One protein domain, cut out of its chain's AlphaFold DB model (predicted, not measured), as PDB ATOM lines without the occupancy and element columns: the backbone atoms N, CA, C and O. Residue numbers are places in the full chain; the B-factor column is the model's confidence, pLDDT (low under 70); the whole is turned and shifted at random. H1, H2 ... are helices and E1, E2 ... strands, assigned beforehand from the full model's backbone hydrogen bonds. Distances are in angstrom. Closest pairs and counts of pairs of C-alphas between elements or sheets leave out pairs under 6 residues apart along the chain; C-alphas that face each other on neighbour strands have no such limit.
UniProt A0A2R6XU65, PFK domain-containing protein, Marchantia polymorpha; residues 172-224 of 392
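What this domain is: This is residues 172 to 224 of the 392 residues of the protein "PFK domain-containing protein" of Marchantia polymorpha (UniProt A0A2R6XU65). Little regular structure: a flat, drawn-out chain with helix H1 at one end, strand pair E1 and E4 near the middle, and hairpin E2 and E3 toward the other end. Residues 191 to 197 stick out. The 53 printed residues include, in order, H1, E1, E2, E3 and E4, with 18 in named elements; the class is mixed, and both two-strand sheets are antiparallel. The whole is extended, with radius of gyration of the C-alphas 16.1 A and spans of 45 by 26 by 12 A.

Where its parts are: H1, residues 172 to 177, begins at C-alpha (77.364, 54.134, 123.039) and is 9.3 A long. E1 is residues 184 to 186, 6.5 A; E2, 200 to 202, 6.6 A; E3, 208 to 210, 7.0 A; E4, 214 to 216, 7.1 A, ending at C-alpha (89.069, 67.187, 112.697).

How they stand to each other: E1 and E4 are antiparallel at 146 degrees; N 185 and O 215 are 2.9 A apart. E2 and E3 are antiparallel at 140 degrees, with N 209 and O 201 at 3.2 A. H1 is apart from E4; every O i to N i+4 pair in H1 is within hydrogen-bond range.

The domain as a whole: The farthest C-alphas, of Asn 173 and Gly 206, are 48.1 A apart. The printed part has no cut. The link E1 to E2 is long. pLDDT is under 70 at residues 172 to 176 and 190 to 212.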
ATOM      1  N   GLN A 172      76.585  53.450 122.001       58.16
ATOM      2  CA  GLN A 172      77.364  54.134 123.039       58.16
ATOM      3  C   GLN A 172      78.763  53.522 123.195       58.16
ATOM      4  O   GLN A 172      79.735  54.248 123.400       58.16
ATOM      5  N   ASN A 173      78.889  52.202 123.040       59.03
ATOM      6  CA  ASN A 173      80.180  51.521 123.086       59.03
ATOM      7  C   ASN A 173      81.061  51.871 121.865       59.03
ATOM      8  O   ASN A 173      82.261  52.116 121.997       59.03
ATOM      9  N   MET A 174      80.457  52.011 120.680       56.75
ATOM     10  CA  MET A 174      81.151  52.448 119.458       56.75
ATOM     11  C   MET A 174      81.708  53.875 119.576       56.75
ATOM     12  O   MET A 174      82.822  54.127 119.119       56.75
ATOM     13  N   ARG A 175      80.989  54.785 120.253       58.22
ATOM     14  CA  ARG A 175      81.468  56.152 120.552       58.22
ATOM     15  C   ARG A 175      82.674  56.196 121.499       58.22
ATOM     16  O   ARG A 175      83.367  57.205 121.535       58.22
ATOM     17  N   ARG A 176      82.928  55.136 122.276       65.19
ATOM     18  CA  ARG A 176      84.081  55.067 123.192       65.19
ATOM     19  C   ARG A 176      85.352  54.557 122.520       65.19
ATOM     20  O   ARG A 176      86.443  54.978 122.889       65.19
ATOM     21  N   LEU A 177      85.217  53.640 121.563       71.31
ATOM     22  CA  LEU A 177      86.357  52.957 120.938       71.31
ATOM     23  C   LEU A 177      86.845  53.647 119.658       71.31
ATOM     24  O   LEU A 177      88.023  53.538 119.311       71.31
ATOM     25  N   TYR A 178      85.949  54.347 118.964       82.44
ATOM     26  CA  TYR A 178      86.233  55.025 117.707       82.44
ATOM     27  C   TYR A 178      86.074  56.533 117.844       82.44
ATOM     28  O   TYR A 178      85.261  57.028 118.617       82.44
ATOM     29  N   VAL A 179      86.839  57.260 117.041       86.69
ATOM     30  CA  VAL A 179      86.691  58.708 116.905       86.69
ATOM     31  C   VAL A 179      85.540  58.981 115.936       86.69
ATOM     32  O   VAL A 179      85.507  58.390 114.856       86.69
ATOM     33  N   HIS A 180      84.603  59.852 116.315       83.12
ATOM     34  CA  HIS A 180      83.449  60.201 115.482       83.12
ATOM     35  C   HIS A 180      83.817  61.258 114.429       83.12
ATOM     36  O   HIS A 180      84.744  62.045 114.621       83.12
ATOM     37  N   ASP A 181      83.064  61.338 113.330       78.25
ATOM     38  CA  ASP A 181      83.294  62.349 112.282       78.25
ATOM     39  C   ASP A 181      82.914  63.770 112.718       78.25
ATOM     40  O   ASP A 181      83.250  64.752 112.055       78.25
ATOM     41  N   GLU A 182      82.256  63.891 113.870       77.56
ATOM     42  CA  GLU A 182      81.954  65.157 114.543       77.56
ATOM     43  C   GLU A 182      82.990  65.525 115.611       77.56
ATOM     44  O   GLU A 182      82.968  66.653 116.094       77.56
ATOM     45  N   ASP A 183      83.943  64.644 115.940       78.94
ATOM     46  CA  ASP A 183      84.985  64.967 116.914       78.94
ATOM     47  C   ASP A 183      85.856  66.113 116.383       78.94
ATOM     48  O   ASP A 183      86.399  66.059 115.268       78.94
ATOM     49  N   ARG A 184      85.998  67.158 117.200       80.38
ATOM     50  CA  ARG A 184      86.797  68.351 116.912       80.38
ATOM     51  C   ARG A 184      87.919  68.514 117.922       80.38
ATOM     52  O   ARG A 184      87.768  68.178 119.093       80.38
ATOM     53  N   VAL A 185      89.037  69.049 117.448       82.75
ATOM     54  CA  VAL A 185      90.175  69.468 118.269       82.75
ATOM     55  C   VAL A 185      90.312  70.971 118.122       82.75
ATOM     56  O   VAL A 185      90.427  71.457 117.002       82.75
ATOM     57  N   LEU A 186      90.288  71.704 119.233       82.00
ATOM     58  CA  LEU A 186      90.543  73.143 119.221       82.00
ATOM     59  C   LEU A 186      92.008  73.410 118.859       82.00
ATOM     60  O   LEU A 186      92.905  72.844 119.475       82.00
ATOM     61  N   LEU A 187      92.235  74.292 117.888       77.00
ATOM     62  CA  LEU A 187      93.567  74.732 117.463       77.00
ATOM     63  C   LEU A 187      94.127  75.826 118.373       77.00
ATOM     64  O   LEU A 187      95.335  75.934 118.547       77.00
ATOM     65  N   LYS A 188      93.251  76.652 118.954       71.81
ATOM     66  CA  LYS A 188      93.644  77.785 119.789       71.81
ATOM     67  C   LYS A 188      92.758  77.840 121.022       71.81
ATOM     68  O   LYS A 188      91.535  77.908 120.918       71.81
ATOM     69  N   VAL A 189      93.379  77.856 122.196       71.75
ATOM     70  CA  VAL A 189      92.688  78.135 123.456       71.75
ATOM     71  C   VAL A 189      92.879  79.617 123.758       71.75
ATOM     72  O   VAL A 189      93.892  80.018 124.320       71.75
ATOM     73  N   VAL A 190      91.920  80.448 123.343       64.62
ATOM     74  CA  VAL A 190      91.954  81.898 123.589       64.62
ATOM     75  C   VAL A 190      91.057  82.242 124.772       64.62
ATOM     76  O   VAL A 190      89.908  81.807 124.833       64.62
ATOM     77  N   HIS A 191      91.573  83.047 125.700       63.84
ATOM     78  CA  HIS A 191      90.759  83.722 126.706       63.84
ATOM     79  C   HIS A 191      90.463  85.144 126.226       63.84
ATOM     80  O   HIS A 191      91.361  85.983 126.175       63.84
ATOM     81  N   TYR A 192      89.212  85.421 125.870       62.94
ATOM     82  CA  TYR A 192      88.802  86.752 125.430       62.94
ATOM     83  C   TYR A 192      88.410  87.608 126.633       62.94
ATOM     84  O   TYR A 192      87.660  87.165 127.498       62.94
ATOM     85  N   GLY A 193      88.891  88.854 126.675       61.53
ATOM     86  CA  GLY A 193      88.488  89.818 127.705       61.53
ATOM     87  C   GLY A 193      87.010  90.220 127.616       61.53
ATOM     88  O   GLY A 193      86.430  90.634 128.614       61.53
ATOM     89  N   ASN A 194      86.389  90.061 126.441       60.00
ATOM     90  CA  ASN A 194      84.956  90.247 126.225       60.00
ATOM     91  C   ASN A 194      84.373  89.011 125.504       60.00
ATOM     92  O   ASN A 194      84.880  88.672 124.427       60.00
ATOM     93  N   PRO A 195      83.323  88.357 126.045       56.25
ATOM     94  CA  PRO A 195      82.740  87.135 125.481       56.25
ATOM     95  C   PRO A 195      82.154  87.289 124.069       56.25
ATOM     96  O   PRO A 195      81.963  86.279 123.399       56.25
ATOM     97  N   THR A 196      81.894  88.511 123.591       56.84
ATOM     98  CA  THR A 196      81.401  88.770 122.223       56.84
ATOM     99  C   THR A 196      82.510  89.022 121.202       56.84
ATOM    100  O   THR A 196      82.226  89.322 120.043       56.84
ATOM    101  N   SER A 197      83.779  88.908 121.607       61.22
ATOM    102  CA  SER A 197      84.912  89.071 120.698       61.22
ATOM    103  C   SER A 197      84.930  87.922 119.693       61.22
ATOM    104  O   SER A 197      85.314  86.796 120.010       61.22
ATOM    105  N   VAL A 198      84.509  88.214 118.469       57.34
ATOM    106  CA  VAL A 198      84.680  87.337 117.315       57.34
ATOM    107  C   VAL A 198      86.168  87.348 116.972       57.34
ATOM    108  O   VAL A 198      86.707  88.381 116.594       57.34
ATOM    109  N   GLY A 199      86.871  86.238 117.202       56.88
ATOM    110  CA  GLY A 199      88.302  86.089 116.913       56.88
ATOM    111  C   GLY A 199      88.590  86.093 115.411       56.88
ATOM    112  O   GLY A 199      88.975  85.070 114.857       56.88
ATOM    113  N   ILE A 200      88.337  87.223 114.753       60.00
ATOM    114  CA  ILE A 200      88.600  87.444 113.337       60.00
ATOM    115  C   ILE A 200      90.072  87.824 113.208       60.00
ATOM    116  O   ILE A 200      90.543  88.745 113.879       60.00
ATOM    117  N   GLU A 201      90.799  87.099 112.367       59.53
ATOM    118  CA  GLU A 201      92.198  87.397 112.079       59.53
ATOM    119  C   GLU A 201      92.268  88.183 110.762       59.53
ATOM    120  O   GLU A 201      91.546  87.896 109.804       59.53
ATOM    121  N   PHE A 202      93.102  89.221 110.738       56.12
ATOM    122  CA  PHE A 202      93.384  90.005 109.539       56.12
ATOM    123  C   PHE A 202      94.484  89.299 108.747       56.12
ATOM    124  O   PHE A 202      95.553  89.030 109.300       56.12
ATOM    125  N   GLU A 203      94.238  88.977 107.479       61.78
ATOM    126  CA  GLU A 203      95.285  88.424 106.616       61.78
ATOM    127  C   GLU A 203      96.140  89.534 105.990       61.78
ATOM    128  O   GLU A 203      95.654  90.638 105.723       61.78
ATOM    129  N   GLU A 204      97.421  89.236 105.731       51.34
ATOM    130  CA  GLU A 204      98.336  90.088 104.955       51.34
ATOM    131  C   GLU A 204      97.833  90.207 103.504       51.34
ATOM    132  O   GLU A 204      98.283  89.521 102.590       51.34
ATOM    133  N   GLY A 205      96.824  91.051 103.311       63.09
ATOM    134  CA  GLY A 205      96.067  91.173 102.067       63.09
ATOM    135  C   GLY A 205      94.859  92.104 102.164       63.09
ATOM    136  O   GLY A 205      94.360  92.535 101.130       63.09
ATOM    137  N   GLY A 206      94.432  92.481 103.379       61.16
ATOM    138  CA  GLY A 206      93.374  93.478 103.583       61.16
ATOM    139  C   GLY A 206      92.030  92.913 104.031       61.16
ATOM    140  O   GLY A 206      91.169  93.689 104.443       61.16
ATOM    141  N   ASP A 207      91.861  91.590 104.001       64.31
ATOM    142  CA  ASP A 207      90.576  90.955 104.270       64.31
ATOM    143  C   ASP A 207      90.513  90.344 105.672       64.31
ATOM    144  O   ASP A 207      91.389  89.600 106.124       64.31
ATOM    145  N   TRP A 208      89.420  90.661 106.360       63.06
ATOM    146  CA  TRP A 208      89.038  90.073 107.635       63.06
ATOM    147  C   TRP A 208      88.399  88.709 107.388       63.06
ATOM    148  O   TRP A 208      87.321  88.634 106.795       63.06
ATOM    149  N   GLN A 209      89.032  87.631 107.852       58.16
ATOM    150  CA  GLN A 209      88.503  86.281 107.666       58.16
ATOM    151  C   GLN A 209      88.302  85.555 108.993       58.16
ATOM    152  O   GLN A 209      89.119  85.611 109.915       58.16
ATOM    153  N   PHE A 210      87.183  84.835 109.082       61.31
ATOM    154  CA  PHE A 210      86.946  83.911 110.178       61.31
ATOM    155  C   PHE A 210      87.810  82.670 109.961       61.31
ATOM    156  O   PHE A 210      87.550  81.884 109.050       61.31
ATOM    157  N   LYS A 211      88.827  82.480 110.804       61.19
ATOM    158  CA  LYS A 211      89.617  81.250 110.786       61.19
ATOM    159  C   LYS A 211      88.978  80.224 111.718       61.19
ATOM    160  O   LYS A 211      88.744  80.540 112.887       61.19
ATOM    161  N   PRO A 212      88.679  79.004 111.237       63.47
ATOM    162  CA  PRO A 212      88.153  77.964 112.105       63.47
ATOM    163  C   PRO A 212      89.138  77.702 113.249       63.47
ATOM    164  O   PRO A 212      90.311  77.407 113.034       63.47
ATOM    165  N   LEU A 213      88.647  77.796 114.487       73.00
ATOM    166  CA  LEU A 213      89.433  77.558 115.705       73.00
ATOM    167  C   LEU A 213      89.557  76.067 116.040       73.00
ATOM    168  O   LEU A 213      89.931  75.710 117.157       73.00
ATOM    169  N   TRP A 214      89.215  75.188 115.103       77.75
ATOM    170  CA  TRP A 214      89.194  73.750 115.294       77.75
ATOM    171  C   TRP A 214      89.641  73.005 114.037       77.75
ATOM    172  O   TRP A 214      89.550  73.516 112.925       77.75
ATOM    173  N   THR A 215      90.072  71.760 114.221       83.00
ATOM    174  CA  THR A 215      90.327  70.787 113.154       83.00
ATOM    175  C   THR A 215      89.660  69.442 113.471       83.00
ATOM    176  O   THR A 215      89.142  69.230 114.574       83.00
ATOM    177  N   GLN A 216      89.618  68.528 112.500       83.12
ATOM    178  CA  GLN A 216      89.069  67.187 112.697       83.12
ATOM    179  C   GLN A 216      90.014  66.320 113.531       83.12
ATOM    180  O   GLN A 216      91.222  66.272 113.295       83.12
ATOM    181  N   ARG A 217      89.461  65.561 114.481       86.25
ATOM    182  CA  ARG A 217      90.253  64.614 115.270       86.25
ATOM    183  C   ARG A 217      90.643  63.392 114.430       86.25
ATOM    184  O   ARG A 217      89.784  62.655 113.927       86.25
ATOM    185  N   ALA A 218      91.943  63.132 114.325       87.38
ATOM    186  CA  ALA A 218      92.461  61.896 113.747       87.38
ATOM    187  C   ALA A 218      92.222  60.704 114.692       87.38
ATOM    188  O   ALA A 218      92.283  60.832 115.914       87.38
ATOM    189  N   GLY A 219      91.954  59.526 114.129       88.62
ATOM    190  CA  GLY A 219      91.796  58.294 114.901       88.62
ATOM    191  C   GLY A 219      91.142  57.163 114.109       88.62
ATOM    192  O   GLY A 219      90.777  57.353 112.942       88.62
ATOM    193  N   PRO A 220      91.002  55.972 114.716       89.75
ATOM    194  CA  PRO A 220      90.271  54.874 114.103       89.75
ATOM    195  C   PRO A 220      88.794  55.254 113.956       89.75
ATOM    196  O   PRO A 220      88.199  55.850 114.856       89.75
ATOM    197  N   ARG A 221      88.206  54.902 112.812       88.00
ATOM    198  CA  ARG A 221      86.779  55.071 112.525       88.00
ATOM    199  C   ARG A 221      86.068  53.728 112.643       88.00
ATOM    200  O   ARG A 221      86.656  52.695 112.318       88.00
ATOM    201  N   ALA A 222      84.818  53.778 113.099       85.44
ATOM    202  CA  ALA A 222      83.915  52.630 113.178       85.44
ATOM    203  C   ALA A 222      83.616  52.035 111.799       85.44
ATOM    204  O   ALA A 222      83.426  50.828 111.658       85.44
ATOM    205  N   GLN A 223      83.599  52.903 110.792       87.62
ATOM    206  CA  GLN A 223      83.359  52.573 109.403       87.62
ATOM    207  C   GLN A 223      84.579  52.936 108.553       87.62
ATOM    208  O   GLN A 223      85.248  53.941 108.797       87.62
ATOM    209  N   ILE A 224      84.877  52.103 107.561       90.56
ATOM    210  CA  ILE A 224      85.948  52.309 106.582       90.56
ATOM    211  C   ILE A 224      85.402  52.122 105.166       90.56
ATOM    212  O   ILE A 224      84.374  51.488 104.964       90.56
TER     213      ILE A 224